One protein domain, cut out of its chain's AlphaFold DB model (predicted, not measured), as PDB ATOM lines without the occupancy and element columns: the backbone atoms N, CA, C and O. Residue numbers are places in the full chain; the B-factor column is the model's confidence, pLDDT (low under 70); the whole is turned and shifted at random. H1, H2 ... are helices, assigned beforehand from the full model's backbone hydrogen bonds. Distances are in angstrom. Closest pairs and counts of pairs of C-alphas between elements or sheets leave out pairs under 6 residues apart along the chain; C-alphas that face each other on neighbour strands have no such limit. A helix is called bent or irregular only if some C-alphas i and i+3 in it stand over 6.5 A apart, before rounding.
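What this domain is: This is residues 71 to 79 and 88 to 151 of the 151 residues of an uncharacterized protein of Zostera marina (UniProt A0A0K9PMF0). A short helix, H1, lies near the beginning of one long helix, H2, whose two arms, H2a and H2b, meet at a bend and make an open V, their lines at 68 degrees. From the far end of H2b a thin tail continues, and its residues 138 to 151, with the tiny helix H3, stick out. The printed part has 73 residues with three named helices in the order H1, H2, H3, and no named strand; the class is all helix. It is extended, with a radius of gyration of the C-alphas of 21.9 A, and only just flat, spanning 57 by 38 by 12 A.

How they stand to each other: H1, residues 71 to 78, is close to but not clearly touching H2a, residues 88 to 110. Their closest C-alphas, of Leu 77 and Glu 90, are 7.6 A apart, and their lines are about perpendicular at 86 degrees. By its hydrogen bonds H2, residues 88 to 133, was assigned as one helix, but it is bent: C-alphas 110 and 113 are 7.4 A apart. H2b, residues 113 to 133, stands to H2a at a steep tilt of 68 degrees, only just short of about perpendicular. Both arms are irregular: C-alphas 103 and 106 in H2a, and 121 and 124 in H2b, are 6.6 A apart. H3, residues 144 to 147, is apart from H1, H2a and H2b. Every O i to N i+4 pair is within hydrogen-bond range in H1, against 15 of 19 in H2a and 15 of 17 in H2b; H3 is too short for such a pair.

Where its parts are: H1 begins at C-alpha 71, (116.782, 279.724, 240.708), and is 10.4 A long. H2a is 33.8 A long, with a kink of 34 degrees near residue 104. H2b is 29.9 A long, with a kink of 26 degrees near residue 125, and ends at C-alpha 133, (109.464, 305.242, 242.361). H3 ends at C-alpha 147, (92.929, 308.063, 242.352).

The domain as a whole: The C-alphas farthest apart, of Pro 106 and Ser 151, are 57.9 A apart. Residues 80 to 87 are cut out, and C-alphas 79 and 88 are 14.5 A apart across the cut. The link from H2 to H3 is short, with 10 residues. The mean pLDDT of the printed part is 73.6; residues 71 to 73, 75 to 79, 104 to 112 and 138 to 151 are under 70.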
ATOM      1  N   ASN A  71     117.147 280.133 239.350       60.34
ATOM      2  CA  ASN A  71     116.782 279.724 240.708       60.34
ATOM      3  C   ASN A  71     117.117 278.249 240.979       60.34
ATOM      4  O   ASN A  71     117.677 277.934 242.020       60.34
ATOM      5  N   THR A  72     116.893 277.356 240.007       63.59
ATOM      6  CA  THR A  72     117.183 275.919 240.162       63.59
ATOM      7  C   THR A  72     118.663 275.607 240.359       63.59
ATOM      8  O   THR A  72     118.998 274.645 241.041       63.59
ATOM      9  N   LEU A  73     119.561 276.401 239.767       63.38
ATOM     10  CA  LEU A  73     121.003 276.202 239.926       63.38
ATOM     11  C   LEU A  73     121.481 276.694 241.295       63.38
ATOM     12  O   LEU A  73     122.321 276.038 241.907       63.38
ATOM     13  N   VAL A  74     120.923 277.808 241.788       70.19
ATOM     14  CA  VAL A  74     121.211 278.306 243.143       70.19
ATOM     15  C   VAL A  74     120.658 277.351 244.196       70.19
ATOM     16  O   VAL A  74     121.364 277.035 245.149       70.19
ATOM     17  N   ASP A  75     119.454 276.818 243.986       66.12
ATOM     18  CA  ASP A  75     118.841 275.833 244.879       66.12
ATOM     19  C   ASP A  75     119.622 274.513 244.886       66.12
ATOM     20  O   ASP A  75     119.848 273.946 245.952       66.12
ATOM     21  N   MET A  76     120.107 274.035 243.732       64.62
ATOM     22  CA  MET A  76     120.941 272.824 243.638       64.62
ATOM     23  C   MET A  76     122.312 272.999 244.311       64.62
ATOM     24  O   MET A  76     122.843 272.066 244.915       64.62
ATOM     25  N   LEU A  77     122.880 274.204 244.242       63.06
ATOM     26  CA  LEU A  77     124.108 274.559 244.950       63.06
ATOM     27  C   LEU A  77     123.900 274.655 246.463       63.06
ATOM     28  O   LEU A  77     124.710 274.129 247.220       63.06
ATOM     29  N   ALA A  78     122.807 275.278 246.902       63.78
ATOM     30  CA  ALA A  78     122.476 275.439 248.315       63.78
ATOM     31  C   ALA A  78     122.069 274.121 248.995       63.78
ATOM     32  O   ALA A  78     122.225 273.974 250.204       63.78
ATOM     33  N   SER A  79     121.552 273.158 248.227       62.88
ATOM     34  CA  SER A  79     121.097 271.856 248.732       62.88
ATOM     35  C   SER A  79     122.155 270.750 248.676       62.88
ATOM     36  O   SER A  79     121.868 269.632 249.101       62.88
ATOM     37  N   SER A  88     130.890 269.297 239.802       72.06
ATOM     38  CA  SER A  88     131.479 270.147 238.747       72.06
ATOM     39  C   SER A  88     131.179 271.643 238.942       72.06
ATOM     40  O   SER A  88     131.978 272.508 238.583       72.06
ATOM     41  N   ILE A  89     130.037 271.951 239.560       73.94
ATOM     42  CA  ILE A  89     129.608 273.314 239.871       73.94
ATOM     43  C   ILE A  89     130.390 273.906 241.056       73.94
ATOM     44  O   ILE A  89     130.827 275.047 240.971       73.94
ATOM     45  N   GLU A  90     130.629 273.138 242.120       74.94
ATOM     46  CA  GLU A  90     131.437 273.566 243.275       74.94
ATOM     47  C   GLU A  90     132.876 273.869 242.846       74.94
ATOM     48  O   GLU A  90     133.413 274.936 243.152       74.94
ATOM     49  N   ARG A  91     133.444 272.996 242.003       82.19
ATOM     50  CA  ARG A  91     134.766 273.208 241.410       82.19
ATOM     51  C   ARG A  91     134.815 274.470 240.556       82.19
ATOM     52  O   ARG A  91     135.740 275.266 240.682       82.19
ATOM     53  N   LYS A  92     133.794 274.698 239.723       83.75
ATOM     54  CA  LYS A  92     133.668 275.930 238.930       83.75
ATOM     55  C   LYS A  92     133.543 277.173 239.800       83.75
ATOM     56  O   LYS A  92     134.087 278.201 239.423       83.75
ATOM     57  N   ILE A  93     132.851 277.104 240.936       85.62
ATOM     58  CA  ILE A  93     132.728 278.237 241.864       85.62
ATOM     59  C   ILE A  93     134.067 278.536 242.526       85.62
ATOM     60  O   ILE A  93     134.422 279.705 242.644       85.62
ATOM     61  N   ARG A  94     134.840 277.514 242.904       83.25
ATOM     62  CA  ARG A  94     136.194 277.696 243.433       83.25
ATOM     63  C   ARG A  94     137.162 278.229 242.377       83.25
ATOM     64  O   ARG A  94     137.909 279.161 242.641       83.25
ATOM     65  N   GLU A  95     137.143 277.676 241.170       86.38
ATOM     66  CA  GLU A  95     137.967 278.172 240.064       86.38
ATOM     67  C   GLU A  95     137.580 279.610 239.701       86.38
ATOM     68  O   GLU A  95     138.449 280.440 239.446       86.38
ATOM     69  N   PHE A  96     136.283 279.931 239.741       87.00
ATOM     70  CA  PHE A  96     135.789 281.289 239.562       87.00
ATOM     71  C   PHE A  96     136.211 282.201 240.714       87.00
ATOM     72  O   PHE A  96     136.627 283.320 240.448       87.00
ATOM     73  N   SER A  97     136.170 281.754 241.972       81.94
ATOM     74  CA  SER A  97     136.606 282.571 243.109       81.94
ATOM     75  C   SER A  97     138.111 282.835 243.056       81.94
ATOM     76  O   SER A  97     138.533 283.980 243.211       81.94
ATOM     77  N   GLU A  98     138.918 281.828 242.720       86.75
ATOM     78  CA  GLU A  98     140.354 281.986 242.493       86.75
ATOM     79  C   GLU A  98     140.642 282.889 241.284       86.75
ATOM     80  O   GLU A  98     141.550 283.718 241.336       86.75
ATOM     81  N   TRP A  99     139.868 282.772 240.202       87.88
ATOM     82  CA  TRP A  99     139.993 283.638 239.030       87.88
ATOM     83  C   TRP A  99     139.599 285.085 239.342       87.88
ATOM     84  O   TRP A  99     140.322 285.999 238.958       87.88
ATOM     85  N   VAL A 100     138.509 285.314 240.082       85.56
ATOM     86  CA  VAL A 100     138.058 286.648 240.501       85.56
ATOM     87  C   VAL A 100     139.101 287.306 241.395       85.56
ATOM     88  O   VAL A 100     139.437 288.465 241.169       85.56
ATOM     89  N   VAL A 101     139.659 286.586 242.372       80.62
ATOM     90  CA  VAL A 101     140.725 287.112 243.240       80.62
ATOM     91  C   VAL A 101     141.965 287.478 242.412       80.62
ATOM     92  O   VAL A 101     142.456 288.600 242.508       80.62
ATOM     93  N   LYS A 102     142.402 286.604 241.496       76.06
ATOM     94  CA  LYS A 102     143.552 286.874 240.608       76.06
ATOM     95  C   LYS A 102     143.313 288.032 239.640       76.06
ATOM     96  O   LYS A 102     144.225 288.798 239.350       76.06
ATOM     97  N   GLN A 103     142.092 288.172 239.128       73.50
ATOM     98  CA  GLN A 103     141.708 289.263 238.233       73.50
ATOM     99  C   GLN A 103     141.607 290.594 238.986       73.50
ATOM    100  O   GLN A 103     141.838 291.662 238.414       73.50
ATOM    101  N   THR A 104     141.258 290.542 240.271       64.50
ATOM    102  CA  THR A 104     141.084 291.729 241.101       64.50
ATOM    103  C   THR A 104     142.405 292.238 241.675       64.50
ATOM    104  O   THR A 104     142.575 293.447 241.701       64.50
ATOM    105  N   GLU A 105     143.400 291.406 241.993       63.41
ATOM    106  CA  GLU A 105     144.717 291.867 242.487       63.41
ATOM    107  C   GLU A 105     145.379 293.000 241.652       63.41
ATOM    108  O   GLU A 105     145.762 294.018 242.239       63.41
ATOM    109  N   PRO A 106     145.462 292.933 240.305       57.69
ATOM    110  CA  PRO A 106     146.050 294.007 239.497       57.69
ATOM    111  C   PRO A 106     145.050 295.104 239.083       57.69
ATOM    112  O   PRO A 106     145.430 296.266 238.926       57.69
ATOM    113  N   VAL A 107     143.763 294.775 238.907       56.41
ATOM    114  CA  VAL A 107     142.730 295.723 238.433       56.41
ATOM    115  C   VAL A 107     142.190 296.587 239.577       56.41
ATOM    116  O   VAL A 107     141.759 297.726 239.360       56.41
ATOM    117  N   VAL A 108     142.252 296.078 240.813       53.84
ATOM    118  CA  VAL A 108     141.768 296.779 241.999       53.84
ATOM    119  C   VAL A 108     142.657 297.997 242.286       53.84
ATOM    120  O   VAL A 108     142.200 299.134 242.385       53.84
ATOM    121  N   LEU A 109     143.968 297.824 242.331       55.91
ATOM    122  CA  LEU A 109     144.830 298.879 242.865       55.91
ATOM    123  C   LEU A 109     144.882 300.151 241.993       55.91
ATOM    124  O   LEU A 109     144.942 301.255 242.536       55.91
ATOM    125  N   ALA A 110     144.783 300.029 240.663       59.25
ATOM    126  CA  ALA A 110     144.888 301.174 239.750       59.25
ATOM    127  C   ALA A 110     143.539 301.845 239.410       59.25
ATOM    128  O   ALA A 110     143.466 303.073 239.308       59.25
ATOM    129  N   ASN A 111     142.459 301.067 239.263       60.41
ATOM    130  CA  ASN A 111     141.168 301.565 238.773       60.41
ATOM    131  C   ASN A 111     140.043 301.585 239.827       60.41
ATOM    132  O   ASN A 111     138.976 302.133 239.539       60.41
ATOM    133  N   GLN A 112     140.259 301.081 241.053       65.69
ATOM    134  CA  GLN A 112     139.198 301.050 242.078       65.69
ATOM    135  C   GLN A 112     138.800 302.415 242.553       65.69
ATOM    136  O   GLN A 112     137.617 302.660 242.698       65.69
ATOM    137  N   LYS A 113     139.751 303.327 242.755       72.25
ATOM    138  CA  LYS A 113     139.388 304.679 243.180       72.25
ATOM    139  C   LYS A 113     138.453 305.314 242.155       72.25
ATOM    140  O   LYS A 113     137.431 305.860 242.535       72.25
ATOM    141  N   LYS A 114     138.729 305.164 240.856       78.00
ATOM    142  CA  LYS A 114     137.897 305.745 239.791       78.00
ATOM    143  C   LYS A 114     136.519 305.092 239.693       78.00
ATOM    144  O   LYS A 114     135.538 305.821 239.630       78.00
ATOM    145  N   ILE A 115     136.423 303.758 239.711       83.75
ATOM    146  CA  ILE A 115     135.121 303.070 239.642       83.75
ATOM    147  C   ILE A 115     134.325 303.214 240.944       83.75
ATOM    148  O   ILE A 115     133.120 303.398 240.883       83.75
ATOM    149  N   LEU A 116     134.984 303.214 242.107       82.88
ATOM    150  CA  LEU A 116     134.369 303.455 243.413       82.88
ATOM    151  C   LEU A 116     133.848 304.888 243.498       82.88
ATOM    152  O   LEU A 116     132.713 305.084 243.905       82.88
ATOM    153  N   ILE A 117     134.627 305.879 243.047       84.19
ATOM    154  CA  ILE A 117     134.184 307.278 242.963       84.19
ATOM    155  C   ILE A 117     133.035 307.413 241.959       84.19
ATOM    156  O   ILE A 117     132.050 308.072 242.266       84.19
ATOM    157  N   LEU A 118     133.111 306.783 240.785       86.12
ATOM    158  CA  LEU A 118     132.031 306.804 239.791       86.12
ATOM    159  C   LEU A 118     130.750 306.138 240.323       86.12
ATOM    160  O   LEU A 118     129.660 306.671 240.130       86.12
ATOM    161  N   CYS A 119     130.890 305.022 241.042       84.06
ATOM    162  CA  CYS A 119     129.800 304.291 241.679       84.06
ATOM    163  C   CYS A 119     129.176 305.107 242.820       84.06
ATOM    164  O   CYS A 119     127.967 305.313 242.830       84.06
ATOM    165  N   LEU A 120     129.986 305.688 243.715       85.81
ATOM    166  CA  LEU A 120     129.491 306.609 244.743       85.81
ATOM    167  C   LEU A 120     128.824 307.847 244.134       85.81
ATOM    168  O   LEU A 120     127.904 308.390 244.735       85.81
ATOM    169  N   LYS A 121     129.256 308.293 242.947       86.81
ATOM    170  CA  LYS A 121     128.686 309.467 242.276       86.81
ATOM    171  C   LYS A 121     127.358 309.178 241.577       86.81
ATOM    172  O   LYS A 121     126.524 310.074 241.494       86.81
ATOM    173  N   ILE A 122     127.138 307.947 241.107       89.31
ATOM    174  CA  ILE A 122     125.860 307.518 240.514       89.31
ATOM    175  C   ILE A 122     124.864 306.996 241.568       89.31
ATOM    176  O   ILE A 122     123.658 307.027 241.335       89.31
ATOM    177  N   LEU A 123     125.344 306.587 242.750       87.50
ATOM    178  CA  LEU A 123     124.536 306.137 243.890       87.50
ATOM    179  C   LEU A 123     123.411 307.119 244.293       87.50
ATOM    180  O   LEU A 123     122.264 306.679 244.376       87.50
ATOM    181  N   PRO A 124     123.658 308.431 244.499       86.88
ATOM    182  CA  PRO A 124     122.596 309.364 244.874       86.88
ATOM    183  C   PRO A 124     121.537 309.529 243.778       86.88
ATOM    184  O   PRO A 124     120.366 309.716 244.092       86.88
ATOM    185  N   VAL A 125     121.917 309.400 242.502       92.62
ATOM    186  CA  VAL A 125     120.975 309.437 241.370       92.62
ATOM    187  C   VAL A 125     120.052 308.219 241.397       92.62
ATOM    188  O   VAL A 125     118.846 308.366 241.225       92.62
ATOM    189  N   TRP A 126     120.595 307.031 241.671       92.69
ATOM    190  CA  TRP A 126     119.798 305.811 241.834       92.69
ATOM    191  C   TRP A 126     118.861 305.886 243.038       92.69
ATOM    192  O   TRP A 126     117.694 305.526 242.922       92.69
ATOM    193  N   ILE A 127     119.344 306.393 244.173       91.19
ATOM    194  CA  ILE A 127     118.538 306.583 245.387       91.19
ATOM    195  C   ILE A 127     117.406 307.576 245.129       91.19
ATOM    196  O   ILE A 127     116.277 307.328 245.531       91.19
ATOM    197  N   PHE A 128     117.676 308.667 244.413       87.12
ATOM    198  CA  PHE A 128     116.654 309.631 244.015       87.12
ATOM    199  C   PHE A 128     115.589 308.993 243.115       87.12
ATOM    200  O   PHE A 128     114.396 309.152 243.363       87.12
ATOM    201  N   PHE A 129     116.009 308.206 242.121       88.81
ATOM    202  CA  PHE A 129     115.097 307.457 241.255       88.81
ATOM    203  C   PHE A 129     114.244 306.457 242.048       88.81
ATOM    204  O   PHE A 129     113.047 306.320 241.804       88.81
ATOM    205  N   LEU A 130     114.846 305.802 243.043       89.56
ATOM    206  CA  LEU A 130     114.178 304.857 243.932       89.56
ATOM    207  C   LEU A 130     113.208 305.560 244.892       89.56
ATOM    208  O   LEU A 130     112.132 305.034 245.150       89.56
ATOM    209  N   LEU A 131     113.529 306.768 245.361       87.25
ATOM    210  CA  LEU A 131     112.637 307.606 246.172       87.25
ATOM    211  C   LEU A 131     111.438 308.127 245.373       87.25
ATOM    212  O   LEU A 131     110.334 308.193 245.916       87.25
ATOM    213  N   ILE A 132     111.650 308.473 244.099       86.31
ATOM    214  CA  ILE A 132     110.571 308.835 243.171       86.31
ATOM    215  C   ILE A 132     109.661 307.628 242.935       86.31
ATOM    216  O   ILE A 132     108.450 307.738 243.095       86.31
ATOM    217  N   ALA A 133     110.230 306.464 242.607       85.06
ATOM    218  CA  ALA A 133     109.464 305.242 242.361       85.06
ATOM    219  C   ALA A 133     108.737 304.734 243.618       85.06
ATOM    220  O   ALA A 133     107.616 304.244 243.531       85.06
ATOM    221  N   SER A 134     109.353 304.892 244.792       82.00
ATOM    222  CA  SER A 134     108.760 304.551 246.087       82.00
ATOM    223  C   SER A 134     107.674 305.542 246.528       82.00
ATOM    224  O   SER A 134     107.066 305.328 247.575       82.00
ATOM    225  N   GLY A 135     107.442 306.637 245.790       76.88
ATOM    226  CA  GLY A 135     106.417 307.638 246.107       76.88
ATOM    227  C   GLY A 135     106.680 308.439 247.387       76.88
ATOM    228  O   GLY A 135     105.789 309.142 247.861       76.88
ATOM    229  N   VAL A 136     107.893 308.345 247.949       77.44
ATOM    230  CA  VAL A 136     108.303 309.073 249.164       77.44
ATOM    231  C   VAL A 136     108.470 310.557 248.850       77.44
ATOM    232  O   VAL A 136     108.042 311.411 249.626       77.44
ATOM    233  N   LEU A 137     109.025 310.877 247.675       71.00
ATOM    234  CA  LEU A 137     108.901 312.213 247.100       71.00
ATOM    235  C   LEU A 137     107.532 312.314 246.431       71.00
ATOM    236  O   LEU A 137     107.373 312.014 245.248       71.00
ATOM    237  N   LYS A 138     106.530 312.728 247.209       62.53
ATOM    238  CA  LYS A 138     105.203 313.068 246.696       62.53
ATOM    239  C   LYS A 138     105.366 314.265 245.757       62.53
ATOM    240  O   LYS A 138     105.546 315.393 246.209       62.53
ATOM    241  N   LEU A 139     105.403 313.999 244.448       61.38
ATOM    242  CA  LEU A 139     105.438 315.043 243.426       61.38
ATOM    243  C   LEU A 139     104.273 316.013 243.705       61.38
ATOM    244  O   LEU A 139     103.150 315.544 243.906       61.38
ATOM    245  N   PRO A 140     104.488 317.342 243.702       62.75
ATOM    246  CA  PRO A 140     103.440 318.339 243.932       62.75
ATOM    247  C   PRO A 140     102.513 318.488 242.712       62.75
ATOM    248  O   PRO A 140     102.044 319.575 242.398       62.75
ATOM    249  N   PHE A 141     102.263 317.397 241.994       57.78
ATOM    250  CA  PHE A 141     101.246 317.319 240.967       57.78
ATOM    251  C   PHE A 141     100.153 316.432 241.543       57.78
ATOM    252  O   PHE A 141     100.311 315.218 241.637       57.78
ATOM    253  N   GLN A 142      99.063 317.055 241.985       57.03
ATOM    254  CA  GLN A 142      97.810 316.353 242.228       57.03
ATOM    255  C   GLN A 142      97.407 315.698 240.902       57.03
ATOM    256  O   GLN A 142      96.893 316.369 240.012       57.03
ATOM    257  N   THR A 143      97.719 314.415 240.721       60.72
ATOM    258  CA  THR A 143      97.293 313.650 239.553       60.72
ATOM    259  C   THR A 143      96.037 312.861 239.924       60.72
ATOM    260  O   THR A 143      96.153 311.736 240.411       60.72
ATOM    261  N   PRO A 144      94.826 313.381 239.627       60.78
ATOM    262  CA  PRO A 144      93.564 312.642 239.807       60.78
ATOM    263  C   PRO A 144      93.508 311.340 238.983       60.78
ATOM    264  O   PRO A 144      92.570 310.555 239.083       60.78
ATOM    265  N   PHE A 145      94.520 311.102 238.148       59.47
ATOM    266  CA  PHE A 145      94.707 309.897 237.355       59.47
ATOM    267  C   PHE A 145      95.060 308.654 238.188       59.47
ATOM    268  O   PHE A 145      94.691 307.553 237.794       59.47
ATOM    269  N   LEU A 146      95.760 308.807 239.321       59.41
ATOM    270  CA  LEU A 146      96.096 307.671 240.195       59.41
ATOM    271  C   LEU A 146      94.934 307.298 241.127       59.41
ATOM    272  O   LEU A 146      94.755 306.119 241.428       59.41
ATOM    273  N   ASP A 147      94.108 308.275 241.504       62.34
ATOM    274  CA  ASP A 147      92.929 308.063 242.352       62.34
ATOM    275  C   ASP A 147      91.821 307.273 241.627       62.34
ATOM    276  O   ASP A 147      91.065 306.545 242.259       62.34
ATOM    277  N   ASN A 148      91.760 307.352 240.292       61.38
ATOM    278  CA  ASN A 148      90.803 306.596 239.473       61.38
ATOM    279  C   ASN A 148      91.261 305.164 239.121       61.38
ATOM    280  O   ASN A 148      90.480 304.414 238.545       61.38
ATOM    281  N   LEU A 149      92.509 304.775 239.428       62.69
ATOM    282  CA  LEU A 149      93.045 303.441 239.100       62.69
ATOM    283  C   LEU A 149      93.023 302.467 240.294       62.69
ATOM    284  O   LEU A 149      93.143 301.261 240.104       62.69
ATOM    285  N   PHE A 150      92.878 302.988 241.516       58.59
ATOM    286  CA  PHE A 150      92.746 302.204 242.751       58.59
ATOM    287  C   PHE A 150      91.303 302.147 243.291       58.59
ATOM    288  O   PHE A 150      91.106 301.694 244.419       58.59
ATOM    289  N   SER A 151      90.313 302.594 242.505       52.12
ATOM    290  CA  SER A 151      88.882 302.460 242.815       52.12
ATOM    291  C   SER A 151      88.250 301.235 242.168       52.12
ATOM    292  O   SER A 151      88.724 300.801 241.096       52.12
TER     293      SER A 151